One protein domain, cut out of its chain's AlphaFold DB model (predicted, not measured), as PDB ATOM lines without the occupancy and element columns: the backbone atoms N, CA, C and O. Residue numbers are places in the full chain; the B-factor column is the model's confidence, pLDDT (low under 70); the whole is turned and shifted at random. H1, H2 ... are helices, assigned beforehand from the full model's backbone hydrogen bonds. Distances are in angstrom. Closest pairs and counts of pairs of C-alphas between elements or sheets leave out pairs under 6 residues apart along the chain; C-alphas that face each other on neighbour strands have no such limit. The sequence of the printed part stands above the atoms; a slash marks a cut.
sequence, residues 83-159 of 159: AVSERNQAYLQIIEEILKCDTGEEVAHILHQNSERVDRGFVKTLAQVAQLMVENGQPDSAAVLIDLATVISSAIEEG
ATOM      1  N   ALA A  83     159.596 174.038 117.318       60.91
ATOM      2  CA  ALA A  83     159.740 172.810 116.535       60.91
ATOM      3  C   ALA A  83     159.437 171.523 117.333       60.91
ATOM      4  O   ALA A  83     158.899 170.574 116.773       60.91
ATOM      5  N   VAL A  84     159.757 171.474 118.635       60.78
ATOM      6  CA  VAL A  84     159.408 170.329 119.503       60.78
ATOM      7  C   VAL A  84     157.909 170.334 119.799       60.78
ATOM      8  O   VAL A  84     157.284 169.280 119.785       60.78
ATOM      9  N   SER A  85     157.317 171.512 120.013       70.62
ATOM     10  CA  SER A  85     155.875 171.651 120.217       70.62
ATOM     11  C   SER A  85     155.067 171.307 118.966       70.62
ATOM     12  O   SER A  85     154.098 170.568 119.070       70.62
ATOM     13  N   GLU A  86     155.456 171.808 117.793       77.88
ATOM     14  CA  GLU A  86     154.818 171.519 116.504       77.88
ATOM     15  C   GLU A  86     154.931 170.038 116.158       77.88
ATOM     16  O   GLU A  86     153.975 169.430 115.685       77.88
ATOM     17  N   ARG A  87     156.091 169.433 116.427       83.06
ATOM     18  CA  ARG A  87     156.319 168.006 116.209       83.06
ATOM     19  C   ARG A  87     155.467 167.150 117.144       83.06
ATOM     20  O   ARG A  87     154.781 166.257 116.663       83.06
ATOM     21  N   ASN A  88     155.428 167.466 118.438       83.25
ATOM     22  CA  ASN A  88     154.545 166.778 119.382       83.25
ATOM     23  C   ASN A  88     153.065 166.980 119.031       83.25
ATOM     24  O   ASN A  88     152.282 166.045 119.137       83.25
ATOM     25  N   GLN A  89     152.673 168.175 118.588       85.38
ATOM     26  CA  GLN A  89     151.307 168.443 118.148       85.38
ATOM     27  C   GLN A  89     150.955 167.634 116.897       85.38
ATOM     28  O   GLN A  89     149.877 167.054 116.843       85.38
ATOM     29  N   ALA A  90     151.872 167.534 115.932       88.94
ATOM     30  CA  ALA A  90     151.697 166.678 114.765       88.94
ATOM     31  C   ALA A  90     151.562 165.201 115.165       88.94
ATOM     32  O   ALA A  90     150.706 164.505 114.633       88.94
ATOM     33  N   TYR A  91     152.346 164.722 116.139       94.00
ATOM     34  CA  TYR A  91     152.189 163.365 116.667       94.00
ATOM     35  C   TYR A  91     150.813 163.149 117.295       94.00
ATOM     36  O   TYR A  91     150.161 162.158 116.990       94.00
ATOM     37  N   LEU A  92     150.349 164.083 118.129       91.12
ATOM     38  CA  LEU A  92     149.028 163.991 118.751       91.12
ATOM     39  C   LEU A  92     147.898 164.010 117.718       91.12
ATOM     40  O   LEU A  92     146.946 163.259 117.878       91.12
ATOM     41  N   GLN A  93     148.020 164.801 116.648       92.00
ATOM     42  CA  GLN A  93     147.051 164.809 115.546       92.00
ATOM     43  C   GLN A  93     146.973 163.448 114.851       92.00
ATOM     44  O   GLN A  93     145.883 162.916 114.680       92.00
ATOM     45  N   ILE A  94     148.122 162.850 114.523       93.25
ATOM     46  CA  ILE A  94     148.171 161.515 113.908       93.25
ATOM     47  C   ILE A  94     147.544 160.470 114.843       93.25
ATOM     48  O   ILE A  94     146.763 159.637 114.398       93.25
ATOM     49  N   ILE A  95     147.849 160.519 116.144       92.88
ATOM     50  CA  ILE A  95     147.271 159.596 117.137       92.88
ATOM     51  C   ILE A  95     145.755 159.783 117.238       92.88
ATOM     52  O   ILE A  95     145.020 158.802 117.297       92.88
ATOM     53  N   GLU A  96     145.274 161.025 117.236       90.31
ATOM     54  CA  GLU A  96     143.845 161.325 117.270       90.31
ATOM     55  C   GLU A  96     143.122 160.805 116.019       90.31
ATOM     56  O   GLU A  96     142.016 160.280 116.133       90.31
ATOM     57  N   GLU A  97     143.733 160.916 114.837       91.75
ATOM     58  CA  GLU A  97     143.198 160.330 113.603       91.75
ATOM     59  C   GLU A  97     143.149 158.801 113.683       91.75
ATOM     60  O   GLU A  97     142.106 158.219 113.401       91.75
ATOM     61  N   ILE A  98     144.219 158.157 114.163       91.69
ATOM     62  CA  ILE A  98     144.273 156.700 114.372       91.69
ATOM     63  C   ILE A  98     143.170 156.230 115.325       91.69
ATOM     64  O   ILE A  98     142.514 155.229 115.059       91.69
ATOM     65  N   LEU A  99     142.942 156.948 116.429       88.88
ATOM     66  CA  LEU A  99     141.912 156.603 117.416       88.88
ATOM     67  C   LEU A  99     140.478 156.781 116.891       88.88
ATOM     68  O   LEU A  99     139.550 156.235 117.483       88.88
ATOM     69  N   LYS A 100     140.289 157.555 115.817       89.38
ATOM     70  CA  LYS A 100     138.997 157.720 115.134       89.38
ATOM     71  C   LYS A 100     138.752 156.653 114.068       89.38
ATOM     72  O   LYS A 100     137.636 156.585 113.563       89.38
ATOM     73  N   CYS A 101     139.765 155.871 113.698       88.81
ATOM     74  CA  CYS A 101     139.622 154.816 112.705       88.81
ATOM     75  C   CYS A 101     138.901 153.602 113.287       88.81
ATOM     76  O   CYS A 101     139.237 153.115 114.366       88.81
ATOM     77  N   ASP A 102     137.970 153.062 112.507       80.00
ATOM     78  CA  ASP A 102     137.262 151.828 112.840       80.00
ATOM     79  C   ASP A 102     138.002 150.588 112.304       80.00
ATOM     80  O   ASP A 102     137.730 149.459 112.721       80.00
ATOM     81  N   THR A 103     138.946 150.777 111.370       76.81
ATOM     82  CA  THR A 103     139.669 149.687 110.704       76.81
ATOM     83  C   THR A 103     141.188 149.873 110.692       76.81
ATOM     84  O   THR A 103     141.716 150.982 110.617       76.81
ATOM     85  N   GLY A 104     141.924 148.756 110.702       77.12
ATOM     86  CA  GLY A 104     143.391 148.770 110.635       77.12
ATOM     87  C   GLY A 104     143.967 149.230 109.286       77.12
ATOM     88  O   GLY A 104     145.127 149.632 109.225       77.12
ATOM     89  N   GLU A 105     143.178 149.199 108.207       84.12
ATOM     90  CA  GLU A 105     143.603 149.671 106.880       84.12
ATOM     91  C   GLU A 105     143.734 151.202 106.845       84.12
ATOM     92  O   GLU A 105     144.725 151.729 106.335       84.12
ATOM     93  N   GLU A 106     142.791 151.915 107.462       87.12
ATOM     94  CA  GLU A 106     142.839 153.375 107.605       87.12
ATOM     95  C   GLU A 106     144.047 153.806 108.443       87.12
ATOM     96  O   GLU A 106     144.776 154.724 108.064       87.12
ATOM     97  N   VAL A 107     144.327 153.073 109.524       88.88
ATOM     98  CA  VAL A 107     145.510 153.295 110.368       88.88
ATOM     99  C   VAL A 107     146.802 153.133 109.561       88.88
ATOM    100  O   VAL A 107     147.681 153.994 109.623       88.88
ATOM    101  N   ALA A 108     146.920 152.069 108.761       87.75
ATOM    102  CA  ALA A 108     148.085 151.860 107.903       87.75
ATOM    103  C   ALA A 108     148.247 152.985 106.865       87.75
ATOM    104  O   ALA A 108     149.369 153.428 106.602       87.75
ATOM    105  N   HIS A 109     147.139 153.485 106.309       89.12
ATOM    106  CA  HIS A 109     147.154 154.606 105.373       89.12
ATOM    107  C   HIS A 109     147.651 155.901 106.029       89.12
ATOM    108  O   HIS A 109     148.541 156.557 105.481       89.12
ATOM    109  N   ILE A 110     147.146 156.235 107.219       91.31
ATOM    110  CA  ILE A 110     147.569 157.411 107.996       91.31
ATOM    111  C   ILE A 110     149.066 157.338 108.312       91.31
ATOM    112  O   ILE A 110     149.796 158.312 108.107       91.31
ATOM    113  N   LEU A 111     149.552 156.179 108.769       90.44
ATOM    114  CA  LEU A 111     150.973 155.979 109.066       90.44
ATOM    115  C   LEU A 111     151.843 156.129 107.814       90.44
ATOM    116  O   LEU A 111     152.903 156.750 107.877       90.44
ATOM    117  N   HIS A 112     151.390 155.620 106.668       88.38
ATOM    118  CA  HIS A 112     152.110 155.756 105.404       88.38
ATOM    119  C   HIS A 112     152.207 157.221 104.947       88.38
ATOM    120  O   HIS A 112     153.295 157.690 104.597       88.38
ATOM    121  N   GLN A 113     151.097 157.964 105.015       90.94
ATOM    122  CA  GLN A 113     151.051 159.393 104.681       90.94
ATOM    123  C   GLN A 113     151.945 160.245 105.589       90.94
ATOM    124  O   GLN A 113     152.451 161.282 105.165       90.94
ATOM    125  N   ASN A 114     152.168 159.795 106.823       90.88
ATOM    126  CA  ASN A 114     152.982 160.486 107.816       90.88
ATOM    127  C   ASN A 114     154.350 159.826 108.042       90.88
ATOM    128  O   ASN A 114     155.002 160.118 109.042       90.88
ATOM    129  N   SER A 115     154.810 158.968 107.127       87.69
ATOM    130  CA  SER A 115     156.031 158.161 107.295       87.69
ATOM    131  C   SER A 115     157.283 158.975 107.646       87.69
ATOM    132  O   SER A 115     158.076 158.540 108.472       87.69
ATOM    133  N   GLU A 116     157.431 160.199 107.128       87.56
ATOM    134  CA  GLU A 116     158.546 161.101 107.478       87.56
ATOM    135  C   GLU A 116     158.521 161.598 108.939       87.56
ATOM    136  O   GLU A 116     159.521 162.101 109.453       87.56
ATOM    137  N   ARG A 117     157.366 161.499 109.605       87.88
ATOM    138  CA  ARG A 117     157.134 161.908 111.000       87.88
ATOM    139  C   ARG A 117     157.080 160.713 111.950       87.88
ATOM    140  O   ARG A 117     157.254 160.900 113.151       87.88
ATOM    141  N   VAL A 118     156.845 159.509 111.433       90.25
ATOM    142  CA  VAL A 118     156.837 158.263 112.206       90.25
ATOM    143  C   VAL A 118     158.280 157.905 112.571       90.25
ATOM    144  O   VAL A 118     158.981 157.194 111.862       90.25
ATOM    145  N   ASP A 119     158.741 158.456 113.690       91.38
ATOM    146  CA  ASP A 119     160.081 158.249 114.233       91.38
ATOM    147  C   ASP A 119     160.024 157.768 115.697       91.38
ATOM    148  O   ASP A 119     158.961 157.519 116.275       91.38
ATOM    149  N   ARG A 120     161.189 157.647 116.345       89.94
ATOM    150  CA  ARG A 120     161.273 157.259 117.765       89.94
ATOM    151  C   ARG A 120     160.531 158.223 118.701       89.94
ATOM    152  O   ARG A 120     160.108 157.817 119.781       89.94
ATOM    153  N   GLY A 121     160.406 159.494 118.319       90.12
ATOM    154  CA  GLY A 121     159.620 160.485 119.049       90.12
ATOM    155  C   GLY A 121     158.132 160.156 118.992       90.12
ATOM    156  O   GLY A 121     157.490 160.116 120.040       90.12
ATOM    157  N   PHE A 122     157.622 159.821 117.805       92.94
ATOM    158  CA  PHE A 122     156.234 159.398 117.610       92.94
ATOM    159  C   PHE A 122     155.883 158.149 118.434       92.94
ATOM    160  O   PHE A 122     154.897 158.156 119.170       92.94
ATOM    161  N   VAL A 123     156.736 157.116 118.402       93.69
ATOM    162  CA  VAL A 123     156.587 155.899 119.230       93.69
ATOM    163  C   VAL A 123     156.495 156.239 120.718       93.69
ATOM    164  O   VAL A 123     155.644 155.720 121.442       93.69
ATOM    165  N   LYS A 124     157.363 157.137 121.198       90.75
ATOM    166  CA  LYS A 124     157.346 157.560 122.599       90.75
ATOM    167  C   LYS A 124     156.037 158.267 122.954       90.75
ATOM    168  O   LYS A 124     155.507 158.037 124.039       90.75
ATOM    169  N   THR A 125     155.517 159.113 122.067       91.88
ATOM    170  CA  THR A 125     154.236 159.799 122.277       91.88
ATOM    171  C   THR A 125     153.061 158.817 122.275       91.88
ATOM    172  O   THR A 125     152.204 158.943 123.145       91.88
ATOM    173  N   LEU A 126     153.051 157.800 121.404       93.50
ATOM    174  CA  LEU A 126     152.053 156.716 121.435       93.50
ATOM    175  C   LEU A 126     151.986 156.044 122.811       93.50
ATOM    176  O   LEU A 126     150.910 155.945 123.397       93.50
ATOM    177  N   ALA A 127     153.140 155.654 123.364       91.81
ATOM    178  CA  ALA A 127     153.209 155.026 124.683       91.81
ATOM    179  C   ALA A 127     152.718 155.958 125.809       91.81
ATOM    180  O   ALA A 127     152.031 155.515 126.727       91.81
ATOM    181  N   GLN A 128     153.038 157.256 125.735       88.94
ATOM    182  CA  GLN A 128     152.572 158.250 126.709       88.94
ATOM    183  C   GLN A 128     151.054 158.449 126.659       88.94
ATOM    184  O   GLN A 128     150.416 158.508 127.707       88.94
ATOM    185  N   VAL A 129     150.467 158.532 125.462       90.81
ATOM    186  CA  VAL A 129     149.009 158.654 125.312       90.81
ATOM    187  C   VAL A 129     148.319 157.380 125.793       90.81
ATOM    188  O   VAL A 129     147.350 157.473 126.537       90.81
ATOM    189  N   ALA A 130     148.851 156.198 125.467       91.06
ATOM    190  CA  ALA A 130     148.317 154.931 125.960       91.06
ATOM    191  C   ALA A 130     148.281 154.872 127.498       91.06
ATOM    192  O   ALA A 130     147.268 154.485 128.075       91.06
ATOM    193  N   GLN A 131     149.353 155.312 128.166       88.62
ATOM    194  CA  GLN A 131     149.413 155.401 129.628       88.62
ATOM    195  C   GLN A 131     148.289 156.291 130.188       88.62
ATOM    196  O   GLN A 131     147.553 155.858 131.073       88.62
ATOM    197  N   LEU A 132     148.112 157.494 129.629       86.94
ATOM    198  CA  LEU A 132     147.048 158.419 130.038       86.94
ATOM    199  C   LEU A 132     145.649 157.830 129.807       86.94
ATOM    200  O   LEU A 132     144.741 158.049 130.602       86.94
ATOM    201  N   MET A 133     145.461 157.060 128.733       86.75
ATOM    202  CA  MET A 133     144.190 156.387 128.462       86.75
ATOM    203  C   MET A 133     143.889 155.301 129.496       86.75
ATOM    204  O   MET A 133     142.746 155.193 129.933       86.75
ATOM    205  N   VAL A 134     144.892 154.535 129.941       90.00
ATOM    206  CA  VAL A 134     144.721 153.574 131.047       90.00
ATOM    207  C   VAL A 134     144.309 154.297 132.328       90.00
ATOM    208  O   VAL A 134     143.358 153.874 132.984       90.00
ATOM    209  N   GLU A 135     144.981 155.401 132.660       85.19
ATOM    210  CA  GLU A 135     144.669 156.227 133.835       85.19
ATOM    211  C   GLU A 135     143.249 156.817 133.766       85.19
ATOM    212  O   GLU A 135     142.547 156.855 134.775       85.19
ATOM    213  N   ASN A 136     142.782 157.170 132.565       82.94
ATOM    214  CA  ASN A 136     141.432 157.680 132.310       82.94
ATOM    215  C   ASN A 136     140.362 156.584 132.117       82.94
ATOM    216  O   ASN A 136     139.227 156.892 131.750       82.94
ATOM    217  N   GLY A 137     140.687 155.308 132.352       89.50
ATOM    218  CA  GLY A 137     139.722 154.204 132.280       89.50
ATOM    219  C   GLY A 137     139.373 153.736 130.862       89.50
ATOM    220  O   GLY A 137     138.312 153.149 130.657       89.50
ATOM    221  N   GLN A 138     140.259 153.957 129.887       90.69
ATOM    222  CA  GLN A 138     140.129 153.538 128.484       90.69
ATOM    223  C   GLN A 138     141.209 152.503 128.078       90.69
ATOM    224  O   GLN A 138     141.997 152.756 127.160       90.69
ATOM    225  N   PRO A 139     141.290 151.330 128.739       90.31
ATOM    226  CA  PRO A 139     142.359 150.356 128.503       90.31
ATOM    227  C   PRO A 139     142.311 149.705 127.111       90.31
ATOM    228  O   PRO A 139     143.366 149.403 126.558       90.31
ATOM    229  N   ASP A 140     141.124 149.526 126.522       88.38
ATOM    230  CA  ASP A 140     140.985 148.913 125.191       88.38
ATOM    231  C   ASP A 140     141.603 149.800 124.101       88.38
ATOM    232  O   ASP A 140     142.369 149.335 123.259       88.38
ATOM    233  N   SER A 141     141.343 151.108 124.159       86.44
ATOM    234  CA  SER A 141     141.967 152.076 123.254       86.44
ATOM    235  C   SER A 141     143.471 152.214 123.507       86.44
ATOM    236  O   SER A 141     144.241 152.382 122.563       86.44
ATOM    237  N   ALA A 142     143.908 152.099 124.766       91.62
ATOM    238  CA  ALA A 142     145.327 152.105 125.104       91.62
ATOM    239  C   ALA A 142     146.076 150.908 124.493       91.62
ATOM    240  O   ALA A 142     147.193 151.081 124.003       91.62
ATOM    241  N   ALA A 143     145.465 149.718 124.481       92.06
ATOM    242  CA  ALA A 143     146.062 148.513 123.905       92.06
ATOM    243  C   ALA A 143     146.391 148.691 122.414       92.06
ATOM    244  O   ALA A 143     147.498 148.368 121.993       92.06
ATOM    245  N   VAL A 144     145.490 149.317 121.646       90.31
ATOM    246  CA  VAL A 144     145.720 149.635 120.224       90.31
ATOM    247  C   VAL A 144     146.981 150.486 120.038       90.31
ATOM    248  O   VAL A 144     147.812 150.200 119.176       90.31
ATOM    249  N   LEU A 145     147.156 151.522 120.864       93.06
ATOM    250  CA  LEU A 145     148.324 152.401 120.781       93.06
ATOM    251  C   LEU A 145     149.626 151.693 121.192       93.06
ATOM    252  O   LEU A 145     150.676 151.977 120.614       93.06
ATOM    253  N   ILE A 146     149.569 150.771 122.158       93.50
ATOM    254  CA  ILE A 146     150.718 149.957 122.593       93.50
ATOM    255  C   ILE A 146     151.152 148.987 121.488       93.50
ATOM    256  O   ILE A 146     152.348 148.880 121.193       93.50
ATOM    257  N   ASP A 147     150.195 148.314 120.851       92.44
ATOM    258  CA  ASP A 147     150.466 147.383 119.754       92.44
ATOM    259  C   ASP A 147     151.095 148.120 118.565       92.44
ATOM    260  O   ASP A 147     152.136 147.706 118.048       92.44
ATOM    261  N   LEU A 148     150.538 149.277 118.192       91.31
ATOM    262  CA  LEU A 148     151.104 150.132 117.148       91.31
ATOM    263  C   LEU A 148     152.512 150.617 117.492       91.31
ATOM    264  O   LEU A 148     153.401 150.550 116.644       91.31
ATOM    265  N   ALA A 149     152.746 151.072 118.726       93.00
ATOM    266  CA  ALA A 149     154.074 151.492 119.165       93.00
ATOM    267  C   ALA A 149     155.097 150.355 119.033       93.00
ATOM    268  O   ALA A 149     156.230 150.600 118.613       93.00
ATOM    269  N   THR A 150     154.695 149.119 119.334       93.00
ATOM    270  CA  THR A 150     155.543 147.926 119.202       93.00
ATOM    271  C   THR A 150     155.878 147.642 117.738       93.00
ATOM    272  O   THR A 150     157.054 147.541 117.393       93.00
ATOM    273  N   VAL A 151     154.867 147.593 116.863       91.44
ATOM    274  CA  VAL A 151     155.044 147.332 115.423       91.44
ATOM    275  C   VAL A 151     155.938 148.386 114.770       91.44
ATOM    276  O   VAL A 151     156.875 148.052 114.045       91.44
ATOM    277  N   ILE A 152     155.679 149.663 115.053       90.50
ATOM    278  CA  ILE A 152     156.452 150.777 114.499       90.50
ATOM    279  C   ILE A 152     157.890 150.753 115.027       90.50
ATOM    280  O   ILE A 152     158.819 150.996 114.258       90.50
ATOM    281  N   SER A 153     158.097 150.439 116.312       92.31
ATOM    282  CA  SER A 153     159.448 150.325 116.880       92.31
ATOM    283  C   SER A 153     160.283 149.296 116.129       92.31
ATOM    284  O   SER A 153     161.395 149.615 115.721       92.31
ATOM    285  N   SER A 154     159.728 148.104 115.885       90.38
ATOM    286  CA  SER A 154     160.420 147.059 115.128       90.38
ATOM    287  C   SER A 154     160.735 147.504 113.699       90.38
ATOM    288  O   SER A 154     161.868 147.356 113.252       90.38
ATOM    289  N   ALA A 155     159.782 148.138 113.009       86.75
ATOM    290  CA  ALA A 155     159.993 148.621 111.644       86.75
ATOM    291  C   ALA A 155     161.092 149.699 111.539       86.75
ATOM    292  O   ALA A 155     161.809 149.752 110.543       86.75
ATOM    293  N   ILE A 156     161.242 150.551 112.559       86.12
ATOM    294  CA  ILE A 156     162.303 151.573 112.619       86.12
ATOM    295  C   ILE A 156     163.675 150.950 112.919       86.12
ATOM    296  O   ILE A 156     164.695 151.502 112.517       86.12
ATOM    297  N   GLU A 157     163.730 149.847 113.666       80.81
ATOM    298  CA  GLU A 157     164.988 149.167 114.007       80.81
ATOM    299  C   GLU A 157     165.559 148.331 112.851       80.81
ATOM    300  O   GLU A 157     166.768 148.106 112.809       80.81
ATOM    301  N   GLU A 158     164.708 147.891 111.921       72.88
ATOM    302  CA  GLU A 158     165.085 147.056 110.771       72.88
ATOM    303  C   GLU A 158     165.431 147.845 109.488       72.88
ATOM    304  O   GLU A 158     165.923 147.242 108.529       72.88
ATOM    305  N   GLY A 159     165.193 149.163 109.452       57.31
ATOM    306  CA  GLY A 159     165.455 150.053 108.305       57.31
ATOM    307  C   GLY A 159     166.729 150.883 108.431       57.31
ATOM    308  O   GLY A 159     167.399 151.070 107.389       57.31
TER     309      GLY A 159
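What this domain is: This is residues 83 to 159 of the 159 residues of an uncharacterized protein of Oscillatoria acuminata PCC 6304 (UniProt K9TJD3). Two helical hairpins are stacked in two layers: H4, the longest helix, lies side by side with H3, and the looser hairpin of H1 and H2 covers one side of that pair. H1 crosses H3 steeply, while H2 comes near H4 without touching it. The printed part has 77 residues with four named helices, H1, H2, H3 and H4 in chain order, and no named strand; the class is all helix. It is compact, with a radius of gyration of the C-alphas of 11.8 A, and rounded, spanning 34 by 29 by 21 A.

Where its parts are: H4, residues 139 to 157, is 26.9 A long and ends at C-alpha 157 (164.988, 149.167, 114.007). H3, residues 120 to 135, is 23.1 A long. H1, residues 83 to 100, is 25.7 A long and begins at C-alpha 83 (159.740, 172.810, 116.535). H2, residues 104 to 113, is 14.4 A long and begins at C-alpha 104 (143.391, 148.770, 110.635).

How they stand to each other: H4 and H3 touch as a hairpin, at a shallow tilt of 16 degrees, opposite ways; their closest C-alphas, of Ala 142 and Ala 130, are 4.2 A apart. H1 touches H3 at a steep tilt of 56 degrees, the same way, with residues 88 to 95 of H1 and 122 to 126 of H3 alone; the closest C-alphas, of Tyr 91 and Phe 122, are 5.7 A apart. H1 and H4 are close but not clearly touching, with the closest C-alphas, of Leu 99 and Ser 141, 7.4 A apart. H1 and H2 form a hairpin at a shallow tilt of 24 degrees; H1 touches H2 with residues 94 to 98 alone, and the closest C-alphas, of Ile 98 and Val 107, are 5.4 A apart. H2 and H3 are apart. Helix packing is mostly aligned, but only just, with 2 of 3 pairs at a shallow tilt. Every O i to N i+4 pair is within hydrogen-bond range in H1, H2 and H3, and 14 of 15 are in H4.

The domain as a whole: The C-alphas farthest apart, of Gly 137 and Gly 159, are 35.4 A apart. The printed part has no cut; the links H1 to H2 and H3 to H4 are tight, and H2 to H3 is short. The mean pLDDT of the printed part is 87.4, with residues 83 to 84 and 159 under 70.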